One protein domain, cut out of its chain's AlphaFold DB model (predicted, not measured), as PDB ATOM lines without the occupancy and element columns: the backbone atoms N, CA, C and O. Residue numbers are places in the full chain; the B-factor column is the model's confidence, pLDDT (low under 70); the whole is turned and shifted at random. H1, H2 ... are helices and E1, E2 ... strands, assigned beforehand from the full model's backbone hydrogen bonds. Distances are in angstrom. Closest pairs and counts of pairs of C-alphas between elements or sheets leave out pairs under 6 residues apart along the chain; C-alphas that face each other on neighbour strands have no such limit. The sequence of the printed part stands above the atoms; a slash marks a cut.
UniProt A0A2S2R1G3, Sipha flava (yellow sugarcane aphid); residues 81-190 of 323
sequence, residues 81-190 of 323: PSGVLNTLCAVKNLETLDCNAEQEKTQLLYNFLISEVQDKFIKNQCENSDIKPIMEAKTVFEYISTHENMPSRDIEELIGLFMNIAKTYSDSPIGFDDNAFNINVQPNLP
ATOM      1  N   PRO A  81      95.672  65.471 175.490       61.06
ATOM      2  CA  PRO A  81      95.533  66.920 175.470       61.06
ATOM      3  C   PRO A  81      95.694  67.527 176.869       61.06
ATOM      4  O   PRO A  81      95.090  67.064 177.839       61.06
ATOM      5  N   SER A  82      96.424  68.639 176.965       56.94
ATOM      6  CA  SER A  82      96.705  69.355 178.222       56.94
ATOM      7  C   SER A  82      95.443  69.790 178.990       56.94
ATOM      8  O   SER A  82      95.484  69.969 180.202       56.94
ATOM      9  N   GLY A  83      94.302  69.930 178.301       58.81
ATOM     10  CA  GLY A  83      93.011  70.271 178.910       58.81
ATOM     11  C   GLY A  83      92.434  69.185 179.829       58.81
ATOM     12  O   GLY A  83      91.838  69.523 180.848       58.81
ATOM     13  N   VAL A  84      92.665  67.901 179.521       61.81
ATOM     14  CA  VAL A  84      92.249  66.765 180.372       61.81
ATOM     15  C   VAL A  84      93.083  66.742 181.649       61.81
ATOM     16  O   VAL A  84      92.561  66.582 182.750       61.81
ATOM     17  N   LEU A  85      94.381  66.990 181.493       60.88
ATOM     18  CA  LEU A  85      95.353  67.045 182.576       60.88
ATOM     19  C   LEU A  85      94.996  68.132 183.609       60.88
ATOM     20  O   LEU A  85      94.984  67.881 184.809       60.88
ATOM     21  N   ASN A  86      94.555  69.300 183.138       59.72
ATOM     22  CA  ASN A  86      94.119  70.394 184.008       59.72
ATOM     23  C   ASN A  86      92.802  70.099 184.756       59.72
ATOM     24  O   ASN A  86      92.618  70.567 185.880       59.72
ATOM     25  N   THR A  87      91.883  69.312 184.178       60.75
ATOM     26  CA  THR A  87      90.654  68.888 184.879       60.75
ATOM     27  C   THR A  87      90.912  67.882 186.003       60.75
ATOM     28  O   THR A  87      90.157  67.877 186.974       60.75
ATOM     29  N   LEU A  88      91.993  67.092 185.938       57.62
ATOM     30  CA  LEU A  88      92.389  66.196 187.036       57.62
ATOM     31  C   LEU A  88      92.704  66.977 188.320       57.62
ATOM     32  O   LEU A  88      92.262  66.579 189.398       57.62
ATOM     33  N   CYS A  89      93.407  68.110 188.205       61.16
ATOM     34  CA  CYS A  89      93.707  68.978 189.348       61.16
ATOM     35  C   CYS A  89      92.434  69.545 189.996       61.16
ATOM     36  O   CYS A  89      92.360  69.670 191.217       61.16
ATOM     37  N   ALA A  90      91.424  69.871 189.183       57.22
ATOM     38  CA  ALA A  90      90.174  70.458 189.658       57.22
ATOM     39  C   ALA A  90      89.279  69.448 190.397       57.22
ATOM     40  O   ALA A  90      88.607  69.818 191.357       57.22
ATOM     41  N   VAL A  91      89.275  68.175 189.980       54.97
ATOM     42  CA  VAL A  91      88.449  67.118 190.596       54.97
ATOM     43  C   VAL A  91      88.961  66.724 191.984       54.97
ATOM     44  O   VAL A  91      88.157  66.503 192.886       54.97
ATOM     45  N   LYS A  92      90.284  66.675 192.186       57.81
ATOM     46  CA  LYS A  92      90.882  66.214 193.451       57.81
ATOM     47  C   LYS A  92      90.930  67.271 194.570       57.81
ATOM     48  O   LYS A  92      91.376  66.939 195.662       57.81
ATOM     49  N   ASN A  93      90.488  68.519 194.338       54.00
ATOM     50  CA  ASN A  93      90.574  69.625 195.318       54.00
ATOM     51  C   ASN A  93      91.967  69.736 195.987       54.00
ATOM     52  O   ASN A  93      92.085  70.037 197.172       54.00
ATOM     53  N   LEU A  94      93.034  69.453 195.236       51.41
ATOM     54  CA  LEU A  94      94.398  69.539 195.747       51.41
ATOM     55  C   LEU A  94      94.815  71.011 195.789       51.41
ATOM     56  O   LEU A  94      94.783  71.699 194.766       51.41
ATOM     57  N   GLU A  95      95.207  71.501 196.968       49.28
ATOM     58  CA  GLU A  95      95.851  72.807 197.098       49.28
ATOM     59  C   GLU A  95      97.037  72.890 196.128       49.28
ATOM     60  O   GLU A  95      97.801  71.944 195.939       49.28
ATOM     61  N   THR A  96      97.163  74.046 195.481       51.50
ATOM     62  CA  THR A  96      97.933  74.327 194.258       51.50
ATOM     63  C   THR A  96      99.438  74.017 194.292       51.50
ATOM     64  O   THR A  96     100.120  74.284 193.306       51.50
ATOM     65  N   LEU A  97      99.982  73.477 195.386       52.50
ATOM     66  CA  LEU A  97     101.418  73.257 195.563       52.50
ATOM     67  C   LEU A  97     101.916  71.864 195.120       52.50
ATOM     68  O   LEU A  97     103.101  71.752 194.831       52.50
ATOM     69  N   ASP A  98     101.048  70.848 194.988       65.69
ATOM     70  CA  ASP A  98     101.470  69.458 194.678       65.69
ATOM     71  C   ASP A  98     100.823  68.837 193.420       65.69
ATOM     72  O   ASP A  98     101.023  67.657 193.119       65.69
ATOM     73  N   CYS A  99     100.064  69.612 192.627       70.75
ATOM     74  CA  CYS A  99      99.315  69.016 191.510       70.75
ATOM     75  C   CYS A  99     100.212  68.430 190.406       70.75
ATOM     76  O   CYS A  99      99.868  67.411 189.816       70.75
ATOM     77  N   ASN A 100     101.384  69.013 190.141       70.62
ATOM     78  CA  ASN A 100     102.276  68.513 189.088       70.62
ATOM     79  C   ASN A 100     102.811  67.099 189.385       70.62
ATOM     80  O   ASN A 100     102.920  66.290 188.466       70.62
ATOM     81  N   ALA A 101     103.100  66.785 190.653       71.56
ATOM     82  CA  ALA A 101     103.602  65.472 191.056       71.56
ATOM     83  C   ALA A 101     102.499  64.399 190.999       71.56
ATOM     84  O   ALA A 101     102.717  63.294 190.504       71.56
ATOM     85  N   GLU A 102     101.287  64.732 191.446       72.00
ATOM     86  CA  GLU A 102     100.109  63.859 191.332       72.00
ATOM     87  C   GLU A 102      99.683  63.644 189.869       72.00
ATOM     88  O   GLU A 102      99.241  62.557 189.486       72.00
ATOM     89  N   GLN A 103      99.862  64.663 189.029       73.50
ATOM     90  CA  GLN A 103      99.602  64.601 187.597       73.50
ATOM     91  C   GLN A 103     100.571  63.653 186.885       73.50
ATOM     92  O   GLN A 103     100.135  62.835 186.075       73.50
ATOM     93  N   GLU A 104     101.865  63.726 187.199       75.25
ATOM     94  CA  GLU A 104     102.876  62.823 186.641       75.25
ATOM     95  C   GLU A 104     102.598  61.367 187.040       75.25
ATOM     96  O   GLU A 104     102.569  60.492 186.176       75.25
ATOM     97  N   LYS A 105     102.267  61.115 188.314       78.56
ATOM     98  CA  LYS A 105     101.850  59.783 188.788       78.56
ATOM     99  C   LYS A 105     100.603  59.270 188.069       78.56
ATOM    100  O   LYS A 105     100.564  58.121 187.635       78.56
ATOM    101  N   THR A 106      99.591  60.119 187.897       77.44
ATOM    102  CA  THR A 106      98.354  59.724 187.208       77.44
ATOM    103  C   THR A 106      98.599  59.439 185.727       77.44
ATOM    104  O   THR A 106      98.082  58.458 185.192       77.44
ATOM    105  N   GLN A 107      99.431  60.246 185.066       79.69
ATOM    106  CA  GLN A 107      99.835  60.022 183.680       79.69
ATOM    107  C   GLN A 107     100.626  58.718 183.529       79.69
ATOM    108  O   GLN A 107     100.413  57.992 182.559       79.69
ATOM    109  N   LEU A 108     101.511  58.397 184.477       82.00
ATOM    110  CA  LEU A 108     102.254  57.135 184.493       82.00
ATOM    111  C   LEU A 108     101.314  55.930 184.608       82.00
ATOM    112  O   LEU A 108     101.429  55.000 183.810       82.00
ATOM    113  N   LEU A 109     100.343  55.971 185.525       82.50
ATOM    114  CA  LEU A 109      99.348  54.903 185.691       82.50
ATOM    115  C   LEU A 109      98.437  54.757 184.465       82.50
ATOM    116  O   LEU A 109      98.134  53.641 184.042       82.50
ATOM    117  N   TYR A 110      98.046  55.869 183.845       81.62
ATOM    118  CA  TYR A 110      97.262  55.846 182.613       81.62
ATOM    119  C   TYR A 110      98.062  55.288 181.424       81.62
ATOM    120  O   TYR A 110      97.551  54.468 180.662       81.62
ATOM    121  N   ASN A 111      99.337  55.667 181.288       83.69
ATOM    122  CA  ASN A 111     100.234  55.117 180.268       83.69
ATOM    123  C   ASN A 111     100.467  53.615 180.472       83.69
ATOM    124  O   ASN A 111     100.508  52.871 179.494       83.69
ATOM    125  N   PHE A 112     100.586  53.165 181.725       85.00
ATOM    126  CA  PHE A 112     100.661  51.745 182.055       85.00
ATOM    127  C   PHE A 112      99.401  51.001 181.594       85.00
ATOM    128  O   PHE A 112      99.509  50.007 180.878       85.00
ATOM    129  N   LEU A 113      98.211  51.519 181.922       84.25
ATOM    130  CA  LEU A 113      96.937  50.939 181.489       84.25
ATOM    131  C   LEU A 113      96.850  50.834 179.959       84.25
ATOM    132  O   LEU A 113      96.482  49.785 179.432       84.25
ATOM    133  N   ILE A 114      97.224  51.898 179.239       84.00
ATOM    134  CA  ILE A 114      97.279  51.884 177.771       84.00
ATOM    135  C   ILE A 114      98.242  50.800 177.279       84.00
ATOM    136  O   ILE A 114      97.870  50.011 176.410       84.00
ATOM    137  N   SER A 115      99.457  50.748 177.831       83.56
ATOM    138  CA  SER A 115     100.493  49.791 177.429       83.56
ATOM    139  C   SER A 115     100.035  48.347 177.615       83.56
ATOM    140  O   SER A 115     100.258  47.517 176.739       83.56
ATOM    141  N   GLU A 116      99.372  48.042 178.728       85.38
ATOM    142  CA  GLU A 116      98.912  46.688 179.041       85.38
ATOM    143  C   GLU A 116      97.766  46.244 178.115       85.38
ATOM    144  O   GLU A 116      97.767  45.127 177.589       85.38
ATOM    145  N   VAL A 117      96.803  47.136 177.842       84.94
ATOM    146  CA  VAL A 117      95.711  46.869 176.888       84.94
ATOM    147  C   VAL A 117      96.262  46.686 175.469       84.94
ATOM    148  O   VAL A 117      95.842  45.774 174.752       84.94
ATOM    149  N   GLN A 118      97.229  47.514 175.065       85.12
ATOM    150  CA  GLN A 118      97.885  47.411 173.761       85.12
ATOM    151  C   GLN A 118      98.718  46.132 173.623       85.12
ATOM    152  O   GLN A 118      98.632  45.479 172.585       85.12
ATOM    153  N   ASP A 119      99.476  45.729 174.647       84.81
ATOM    154  CA  ASP A 119     100.265  44.489 174.628       84.81
ATOM    155  C   ASP A 119      99.366  43.256 174.457       84.81
ATOM    156  O   ASP A 119      99.615  42.413 173.588       84.81
ATOM    157  N   LYS A 120      98.250  43.192 175.196       84.75
ATOM    158  CA  LYS A 120      97.247  42.128 175.025       84.75
ATOM    159  C   LYS A 120      96.632  42.122 173.629       84.75
ATOM    160  O   LYS A 120      96.433  41.047 173.061       84.75
ATOM    161  N   PHE A 121      96.358  43.295 173.059       83.88
ATOM    162  CA  PHE A 121      95.870  43.410 171.684       83.88
ATOM    163  C   PHE A 121      96.899  42.916 170.660       83.88
ATOM    164  O   PHE A 121      96.559  42.141 169.765       83.88
ATOM    165  N   ILE A 122      98.168  43.301 170.810       80.56
ATOM    166  CA  ILE A 122      99.257  42.872 169.922       80.56
ATOM    167  C   ILE A 122      99.437  41.352 170.000       80.56
ATOM    168  O   ILE A 122      99.479  40.690 168.965       80.56
ATOM    169  N   LYS A 123      99.474  40.765 171.201       82.50
ATOM    170  CA  LYS A 123      99.582  39.306 171.376       82.50
ATOM    171  C   LYS A 123      98.398  38.555 170.773       82.50
ATOM    172  O   LYS A 123      98.611  37.517 170.142       82.50
ATOM    173  N   ASN A 124      97.181  39.095 170.895       83.06
ATOM    174  CA  ASN A 124      95.994  38.526 170.256       83.06
ATOM    175  C   ASN A 124      96.124  38.472 168.725       83.06
ATOM    176  O   ASN A 124      95.859  37.441 168.112       83.06
ATOM    177  N   GLN A 125      96.556  39.578 168.116       77.69
ATOM    178  CA  GLN A 125      96.667  39.696 166.661       77.69
ATOM    179  C   GLN A 125      97.860  38.921 166.079       77.69
ATOM    180  O   GLN A 125      97.795  38.433 164.952       77.69
ATOM    181  N   CYS A 126      98.965  38.817 166.820       75.38
ATOM    182  CA  CYS A 126     100.252  38.366 166.282       75.38
ATOM    183  C   CYS A 126     100.629  36.928 166.647       75.38
ATOM    184  O   CYS A 126     101.343  36.261 165.883       75.38
ATOM    185  N   GLU A 127     100.183  36.468 167.813       76.38
ATOM    186  CA  GLU A 127     100.661  35.235 168.431       76.38
ATOM    187  C   GLU A 127      99.516  34.248 168.676       76.38
ATOM    188  O   GLU A 127      99.504  33.195 168.040       76.38
ATOM    189  N   ASN A 128      98.536  34.603 169.517       70.88
ATOM    190  CA  ASN A 128      97.459  33.706 169.950       70.88
ATOM    191  C   ASN A 128      96.089  34.393 169.913       70.88
ATOM    192  O   ASN A 128      95.784  35.226 170.767       70.88
ATOM    193  N   SER A 129      95.219  33.957 169.001       67.81
ATOM    194  CA  SER A 129      93.861  34.497 168.833       67.81
ATOM    195  C   SER A 129      92.933  34.287 170.038       67.81
ATOM    196  O   SER A 129      91.887  34.931 170.114       67.81
ATOM    197  N   ASP A 130      93.306  33.423 170.986       73.62
ATOM    198  CA  ASP A 130      92.488  33.075 172.157       73.62
ATOM    199  C   ASP A 130      92.590  34.102 173.301       73.62
ATOM    200  O   ASP A 130      91.768  34.114 174.219       73.62
ATOM    201  N   ILE A 131      93.589  34.992 173.262       76.62
ATOM    202  CA  ILE A 131      93.780  36.027 174.286       76.62
ATOM    203  C   ILE A 131      92.800  37.167 174.019       76.62
ATOM    204  O   ILE A 131      92.993  37.931 173.083       76.62
ATOM    205  N   LYS A 132      91.756  37.338 174.832       77.81
ATOM    206  CA  LYS A 132      90.809  38.448 174.638       77.81
ATOM    207  C   LYS A 132      91.521  39.801 174.870       77.81
ATOM    208  O   LYS A 132      92.126  39.970 175.931       77.81
ATOM    209  N   PRO A 133      91.445  40.775 173.939       79.56
ATOM    210  CA  PRO A 133      92.170  42.047 174.029       79.56
ATOM    211  C   PRO A 133      91.443  43.049 174.941       79.56
ATOM    212  O   PRO A 133      91.112  44.161 174.535       79.56
ATOM    213  N   ILE A 134      91.124  42.615 176.161       84.88
ATOM    214  CA  ILE A 134      90.419  43.413 177.164       84.88
ATOM    215  C   ILE A 134      91.116  43.320 178.521       84.88
ATOM    216  O   ILE A 134      91.802  42.339 178.833       84.88
ATOM    217  N   MET A 135      90.893  44.330 179.353       84.69
ATOM    218  CA  MET A 135      91.369  44.380 180.730       84.69
ATOM    219  C   MET A 135      90.221  44.774 181.658       84.69
ATOM    220  O   MET A 135      89.704  45.880 181.569       84.69
ATOM    221  N   GLU A 136      89.793  43.874 182.544       89.31
ATOM    222  CA  GLU A 136      88.704  44.173 183.481       89.31
ATOM    223  C   GLU A 136      89.114  45.255 184.489       89.31
ATOM    224  O   GLU A 136      90.232  45.240 185.010       89.31
ATOM    225  N   ALA A 137      88.184  46.147 184.842       87.12
ATOM    226  CA  ALA A 137      88.429  47.199 185.835       87.12
ATOM    227  C   ALA A 137      88.882  46.640 187.198       87.12
ATOM    228  O   ALA A 137      89.680  47.259 187.897       87.12
ATOM    229  N   LYS A 138      88.422  45.432 187.551       86.62
ATOM    230  CA  LYS A 138      88.821  44.717 188.774       86.62
ATOM    231  C   LYS A 138      90.305  44.350 188.774       86.62
ATOM    232  O   LYS A 138      90.969  44.501 189.791       86.62
ATOM    233  N   THR A 139      90.828  43.910 187.631       86.75
ATOM    234  CA  THR A 139      92.249  43.574 187.476       86.75
ATOM    235  C   THR A 139      93.120  44.823 187.565       86.75
ATOM    236  O   THR A 139      94.195  44.780 188.154       86.75
ATOM    237  N   VAL A 140      92.641  45.954 187.034       85.88
ATOM    238  CA  VAL A 140      93.319  47.254 187.176       85.88
ATOM    239  C   VAL A 140      93.357  47.683 188.645       85.88
ATOM    240  O   VAL A 140      94.409  48.085 189.134       85.88
ATOM    241  N   PHE A 141      92.245  47.536 189.371       86.12
ATOM    242  CA  PHE A 141      92.180  47.817 190.808       86.12
ATOM    243  C   PHE A 141      93.171  46.968 191.615       86.12
ATOM    244  O   PHE A 141      93.908  47.499 192.441       86.12
ATOM    245  N   GLU A 142      93.221  45.659 191.356       87.31
ATOM    246  CA  GLU A 142      94.150  44.740 192.024       87.31
ATOM    247  C   GLU A 142      95.618  45.077 191.716       87.31
ATOM    248  O   GLU A 142      96.459  45.080 192.619       87.31
ATOM    249  N   TYR A 143      95.930  45.436 190.467       85.06
ATOM    250  CA  TYR A 143      97.275  45.859 190.077       85.06
ATOM    251  C   TYR A 143      97.710  47.135 190.809       85.06
ATOM    252  O   TYR A 143      98.784  47.163 191.409       85.06
ATOM    253  N   ILE A 144      96.862  48.171 190.820       83.12
ATOM    254  CA  ILE A 144      97.174  49.440 191.491       83.12
ATOM    255  C   ILE A 144      97.295  49.221 193.004       83.12
ATOM    256  O   ILE A 144      98.238  49.710 193.605       83.12
ATOM    257  N   SER A 145      96.420  48.418 193.610       84.44
ATOM    258  CA  SER A 145      96.458  48.095 195.046       84.44
ATOM    259  C   SER A 145      97.734  47.352 195.480       84.44
ATOM    260  O   SER A 145      98.191  47.495 196.611       84.44
ATOM    261  N   THR A 146      98.318  46.542 194.591       83.00
ATOM    262  CA  THR A 146      99.528  45.750 194.889       83.00
ATOM    263  C   THR A 146     100.831  46.496 194.619       83.00
ATOM    264  O   THR A 146     101.831  46.212 195.279       83.00
ATOM    265  N   HIS A 147     100.837  47.421 193.657       78.56
ATOM    266  CA  HIS A 147     102.042  48.140 193.227       78.56
ATOM    267  C   HIS A 147     102.136  49.553 193.804       78.56
ATOM    268  O   HIS A 147     103.241  50.046 194.025       78.56
ATOM    269  N   GLU A 148     101.001  50.186 194.091       77.25
ATOM    270  CA  GLU A 148     100.921  51.510 194.695       77.25
ATOM    271  C   GLU A 148     100.345  51.401 196.105       77.25
ATOM    272  O   GLU A 148      99.332  50.746 196.348       77.25
ATOM    273  N   ASN A 149     100.967  52.090 197.058       71.94
ATOM    274  CA  ASN A 149     100.511  52.106 198.449       71.94
ATOM    275  C   ASN A 149      99.374  53.135 198.626       71.94
ATOM    276  O   ASN A 149      99.498  54.098 199.385       71.94
ATOM    277  N   MET A 150      98.303  52.978 197.842       72.81
ATOM    278  CA  MET A 150      97.180  53.911 197.729       72.81
ATOM    279  C   MET A 150      95.938  53.360 198.460       72.81
ATOM    280  O   MET A 150      95.660  52.161 198.373       72.81
ATOM    281  N   PRO A 151      95.161  54.189 199.185       79.56
ATOM    282  CA  PRO A 151      93.934  53.718 199.814       79.56
ATOM    283  C   PRO A 151      92.881  53.356 198.762       79.56
ATOM    284  O   PRO A 151      92.751  54.015 197.734       79.56
ATOM    285  N   SER A 152      92.076  52.329 199.045       80.31
ATOM    286  CA  SER A 152      91.098  51.767 198.097       80.31
ATOM    287  C   SER A 152      90.144  52.802 197.491       80.31
ATOM    288  O   SER A 152      89.790  52.693 196.321       80.31
ATOM    289  N   ARG A 153      89.769  53.829 198.260       76.25
ATOM    290  CA  ARG A 153      88.892  54.919 197.809       76.25
ATOM    291  C   ARG A 153      89.508  55.741 196.673       76.25
ATOM    292  O   ARG A 153      88.821  56.058 195.708       76.25
ATOM    293  N   ASP A 154      90.797  56.037 196.769       77.06
ATOM    294  CA  ASP A 154      91.498  56.859 195.783       77.06
ATOM    295  C   ASP A 154      91.705  56.076 194.476       77.06
ATOM    296  O   ASP A 154      91.647  56.649 193.388       77.06
ATOM    297  N   ILE A 155      91.870  54.751 194.570       79.50
ATOM    298  CA  ILE A 155      91.958  53.852 193.410       79.50
ATOM    299  C   ILE A 155      90.614  53.793 192.668       79.50
ATOM    300  O   ILE A 155      90.589  53.835 191.439       79.50
ATOM    301  N   GLU A 156      89.486  53.717 193.387       83.06
ATOM    302  CA  GLU A 156      88.148  53.739 192.774       83.06
ATOM    303  C   GLU A 156      87.870  55.063 192.049       83.06
ATOM    304  O   GLU A 156      87.376  55.053 190.919       83.06
ATOM    305  N   GLU A 157      88.240  56.198 192.654       81.19
ATOM    306  CA  GLU A 157      88.140  57.515 192.014       81.19
ATOM    307  C   GLU A 157      89.033  57.605 190.762       81.19
ATOM    308  O   GLU A 157      88.591  58.094 189.717       81.19
ATOM    309  N   LEU A 158      90.254  57.063 190.824       81.44
ATOM    310  CA  LEU A 158      91.193  57.021 189.701       81.44
ATOM    311  C   LEU A 158      90.675  56.163 188.533       81.44
ATOM    312  O   LEU A 158      90.719  56.587 187.376       81.44
ATOM    313  N   ILE A 159      90.140  54.975 188.815       85.06
ATOM    314  CA  ILE A 159      89.550  54.098 187.790       85.06
ATOM    315  C   ILE A 159      88.292  54.734 187.195       85.06
ATOM    316  O   ILE A 159      88.093  54.680 185.978       85.06
ATOM    317  N   GLY A 160      87.462  55.381 188.022       84.00
ATOM    318  CA  GLY A 160      86.304  56.147 187.560       84.00
ATOM    319  C   GLY A 160      86.695  57.270 186.597       84.00
ATOM    320  O   GLY A 160      86.024  57.491 185.585       84.00
ATOM    321  N   LEU A 161      87.827  57.929 186.850       80.81
ATOM    322  CA  LEU A 161      88.386  58.939 185.960       80.81
ATOM    323  C   LEU A 161      88.849  58.343 184.623       80.81
ATOM    324  O   LEU A 161      88.470  58.858 183.569       80.81
ATOM    325  N   PHE A 162      89.598  57.237 184.637       84.69
ATOM    326  CA  PHE A 162      90.009  56.551 183.404       84.69
ATOM    327  C   PHE A 162      88.809  56.075 182.581       84.69
ATOM    328  O   PHE A 162      88.803  56.240 181.361       84.69
ATOM    329  N   MET A 163      87.761  55.567 183.239       85.75
ATOM    330  CA  MET A 163      86.501  55.203 182.588       85.75
ATOM    331  C   MET A 163      85.854  56.413 181.903       85.75
ATOM    332  O   MET A 163      85.419  56.307 180.756       85.75
ATOM    333  N   ASN A 164      85.780  57.560 182.579       83.12
ATOM    334  CA  ASN A 164      85.178  58.762 182.000       83.12
ATOM    335  C   ASN A 164      85.964  59.262 180.784       83.12
ATOM    336  O   ASN A 164      85.348  59.627 179.782       83.12
ATOM    337  N   ILE A 165      87.299  59.238 180.841       79.25
ATOM    338  CA  ILE A 165      88.158  59.599 179.703       79.25
ATOM    339  C   ILE A 165      87.901  58.651 178.527       79.25
ATOM    340  O   ILE A 165      87.622  59.116 177.423       79.25
ATOM    341  N   ALA A 166      87.916  57.341 178.780       82.75
ATOM    342  CA  ALA A 166      87.709  56.317 177.759       82.75
ATOM    343  C   ALA A 166      86.316  56.384 177.102       82.75
ATOM    344  O   ALA A 166      86.184  56.081 175.922       82.75
ATOM    345  N   LYS A 167      85.278  56.804 177.839       84.56
ATOM    346  CA  LYS A 167      83.913  56.967 177.304       84.56
ATOM    347  C   LYS A 167      83.687  58.285 176.570       84.56
ATOM    348  O   LYS A 167      82.868  58.343 175.660       84.56
ATOM    349  N   THR A 168      84.345  59.353 177.013       80.50
ATOM    350  CA  THR A 168      84.053  60.719 176.550       80.50
ATOM    351  C   THR A 168      84.877  61.094 175.321       80.50
ATOM    352  O   THR A 168      84.382  61.807 174.452       80.50
ATOM    353  N   TYR A 169      86.123  60.623 175.232       77.12
ATOM    354  CA  TYR A 169      87.034  60.969 174.144       77.12
ATOM    355  C   TYR A 169      87.132  59.828 173.132       77.12
ATOM    356  O   TYR A 169      87.798  58.827 173.382       77.12
ATOM    357  N   SER A 170      86.533  60.018 171.954       72.25
ATOM    358  CA  SER A 170      86.621  59.070 170.831       72.25
ATOM    359  C   SER A 170      88.045  58.849 170.329       72.25
ATOM    360  O   SER A 170      88.333  57.807 169.753       72.25
ATOM    361  N   ASP A 171      88.932  59.817 170.558       73.62
ATOM    362  CA  ASP A 171      90.326  59.758 170.117       73.62
ATOM    363  C   ASP A 171      91.236  59.073 171.151       73.62
ATOM    364  O   ASP A 171      92.425  58.884 170.900       73.62
ATOM    365  N   SER A 172      90.698  58.692 172.318       76.00
ATOM    366  CA  SER A 172      91.430  57.928 173.331       76.00
ATOM    367  C   SER A 172      91.881  56.572 172.759       76.00
ATOM    368  O   SER A 172      91.058  55.873 172.161       76.00
ATOM    369  N   PRO A 173      93.140  56.135 172.987       75.00
ATOM    370  CA  PRO A 173      93.639  54.832 172.540       75.00
ATOM    371  C   PRO A 173      92.822  53.660 173.092       75.00
ATOM    372  O   PRO A 173      92.682  52.625 172.437       75.00
ATOM    373  N   ILE A 174      92.277  53.844 174.296       84.00
ATOM    374  CA  ILE A 174      91.467  52.866 175.016       84.00
ATOM    375  C   ILE A 174      90.008  53.322 175.111       84.00
ATOM    376  O   ILE A 174      89.736  54.507 175.326       84.00
ATOM    377  N   GLY A 175      89.094  52.368 174.967       84.69
ATOM    378  CA  GLY A 175      87.666  52.490 175.250       84.69
ATOM    379  C   GLY A 175      87.302  51.776 176.554       84.69
ATOM    380  O   GLY A 175      88.164  51.201 177.231       84.69
ATOM    381  N   PHE A 176      86.022  51.824 176.926       87.38
ATOM    382  CA  PHE A 176      85.511  51.090 178.081       87.38
ATOM    383  C   PHE A 176      84.097  50.564 177.833       87.38
ATOM    384  O   PHE A 176      83.146  51.349 177.800       87.38
ATOM    385  N   ASP A 177      83.967  49.239 177.776       85.94
ATOM    386  CA  ASP A 177      82.725  48.505 177.526       85.94
ATOM    387  C   ASP A 177      82.593  47.328 178.509       85.94
ATOM    388  O   ASP A 177      83.587  46.708 178.880       85.94
ATOM    389  N   ASP A 178      81.373  47.009 178.954       83.62
ATOM    390  CA  ASP A 178      81.071  45.834 179.797       83.62
ATOM    391  C   ASP A 178      82.023  45.621 180.996       83.62
ATOM    392  O   ASP A 178      82.462  44.509 181.292       83.62
ATOM    393  N   ASN A 179      82.334  46.704 181.719       85.62
ATOM    394  CA  ASN A 179      83.229  46.708 182.885       85.62
ATOM    395  C   ASN A 179      84.705  46.355 182.576       85.62
ATOM    396  O   ASN A 179      85.467  45.979 183.478       85.62
ATOM    397  N   ALA A 180      85.124  46.495 181.316       88.25
ATOM    398  CA  ALA A 180      86.485  46.263 180.862       88.25
ATOM    399  C   ALA A 180      86.986  47.378 179.931       88.25
ATOM    400  O   ALA A 180      86.250  47.937 179.123       88.25
ATOM    401  N   PHE A 181      88.278  47.670 180.028       87.56
ATOM    402  CA  PHE A 181      88.997  48.511 179.084       87.56
ATOM    403  C   PHE A 181      89.323  47.703 177.827       87.56
ATOM    404  O   PHE A 181      89.823  46.577 177.914       87.56
ATOM    405  N   ASN A 182      89.042  48.274 176.660       86.94
ATOM    406  CA  ASN A 182      89.300  47.690 175.346       86.94
ATOM    407  C   ASN A 182      90.084  48.665 174.464       86.94
ATOM    408  O   ASN A 182      90.285  49.828 174.812       86.94
ATOM    409  N   ILE A 183      90.551  48.185 173.313       85.12
ATOM    410  CA  ILE A 183      91.187  49.055 172.329       85.12
ATOM    411  C   ILE A 183      90.112  49.834 171.557       85.12
ATOM    412  O   ILE A 183      89.161  49.240 171.054       85.12
ATOM    413  N   ASN A 184      90.272  51.151 171.458       81.00
ATOM    414  CA  ASN A 184      89.390  52.008 170.662       81.00
ATOM    415  C   ASN A 184      90.092  52.455 169.369       81.00
ATOM    416  O   ASN A 184      89.529  52.362 168.280       81.00
ATOM    417  N   VAL A 185      91.376  52.821 169.463       76.69
ATOM    418  CA  VAL A 185      92.224  53.128 168.300       76.69
ATOM    419  C   VAL A 185      93.254  52.019 168.121       76.69
ATOM    420  O   VAL A 185      94.020  51.726 169.036       76.69
ATOM    421  N   GLN A 186      93.292  51.400 166.938       70.88
ATOM    422  CA  GLN A 186      94.234  50.314 166.658       70.88
ATOM    423  C   GLN A 186      95.688  50.809 166.767       70.88
ATOM    424  O   GLN A 186      96.064  51.739 166.048       70.88
ATOM    425  N   PRO A 187      96.511  50.202 167.643       70.75
ATOM    426  CA  PRO A 187      97.912  50.566 167.784       70.75
ATOM    427  C   PRO A 187      98.712  50.096 166.568       70.75
ATOM    428  O   PRO A 187      98.295  49.215 165.816       70.75
ATOM    429  N   ASN A 188      99.905  50.654 166.394       68.25
ATOM    430  CA  ASN A 188     100.860  50.169 165.410       68.25
ATOM    431  C   ASN A 188     101.336  48.756 165.782       68.25
ATOM    432  O   ASN A 188     101.990  48.541 166.800       68.25
ATOM    433  N   LEU A 189     101.035  47.777 164.928       70.81
ATOM    434  CA  LEU A 189     101.535  46.421 165.121       70.81
ATOM    435  C   LEU A 189     103.060  46.390 164.903       70.81
ATOM    436  O   LEU A 189     103.573  47.103 164.031       70.81
ATOM    437  N   PRO A 190     103.806  45.547 165.644       73.94
ATOM    438  CA  PRO A 190     105.233  45.386 165.417       73.94
ATOM    439  C   PRO A 190     105.478  44.927 163.981       73.94
ATOM    440  O   PRO A 190     104.749  44.082 163.452       73.94
TER     441      PRO A 190
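This is residues 81 to 190 of the 323 residues of a protein of Sipha flava (yellow sugarcane aphid) (UniProt A0A2S2R1G3). A long helix, H2, makes the longest axis of the domain, and a small sheet of three short strands packs one face against it. H4 stands up from the same face of the sheet, H3 packs on the first half of H4, and H1 meets the beginning of H2 at a corner. The printed part has 110 residues, with four named helices and three named strands in the order H1 H2 E1 H3 H4 E2 E3; the sheet runs E1 E3 E2, antiparallel throughout, and the class is mostly helix. The whole is compact, with a radius of gyration of the C-alphas of 14.7 A, and elongated, with spans of 47 by 29 by 25 A.

The sheet has E1, residues 134 to 136, 6.6 A long; E3, residues 180 to 183, 10.1 A; and E2, residues 174 to 177, also 10.1 A. H2, residues 99 to 126, runs 39.7 A from C-alpha 99 at (99.315, 69.016, 191.510) to C-alpha 126 at (100.252, 38.366, 166.282). H4, residues 152 to 168, is 24.4 A long; H3, residues 137 to 147, 15.5 A; and H1, residues 82 to 91, 15.0 A. C-alpha 183, where E3 ends, is at (91.187, 49.055, 172.329).

E3 is the inner strand. N 135 and O 181 of E1 and E3 are 2.9 A apart, within hydrogen-bond range; in the hairpin E2 and E3, N 175 and O 182 are 2.8 A apart, also within range. E1, H3 H4, E2 form a split strand-helix-strand unit, two strands running the same way with helices between them in the chain and E3 between them in the sheet; its crossover is right-handed. H2 and H4 on one face of the sheet make two layers. H2 lies over E3 at a height of 10.7 A, only just across the strands at 61 degrees on the local plane; the closest C-alphas, of Val 117 and Asn 182, are 6.6 A apart. H4 lies over E2, and its closest C-alphas, of Ala 166 and Gly 175, are 4.6 A apart. H3 only grazes the sheet with residues 137 to 140. H3 touches H4 at residues 152 to 159 alone, at a steep tilt of 46 degrees; the closest C-alphas, of Phe 141 and Ile 155, are 6.6 A apart. H1 touches H2 at residues 99 to 103 alone; the closest C-alphas, of Cys 89 and Cys 99, are 6.0 A apart. H1 is not on the sheet. Every O i to N i+4 pair is within hydrogen-bond range in H2, H3 and H4, and 4 of 6 in H1.

The two C-alphas farthest apart, of Leu 97 and Ser 129, are 47.7 A apart. The printed part has no cut and no long link. Mean pLDDT of the printed part is 76.6; residues 81 to 98, 129 and 188 are under 70.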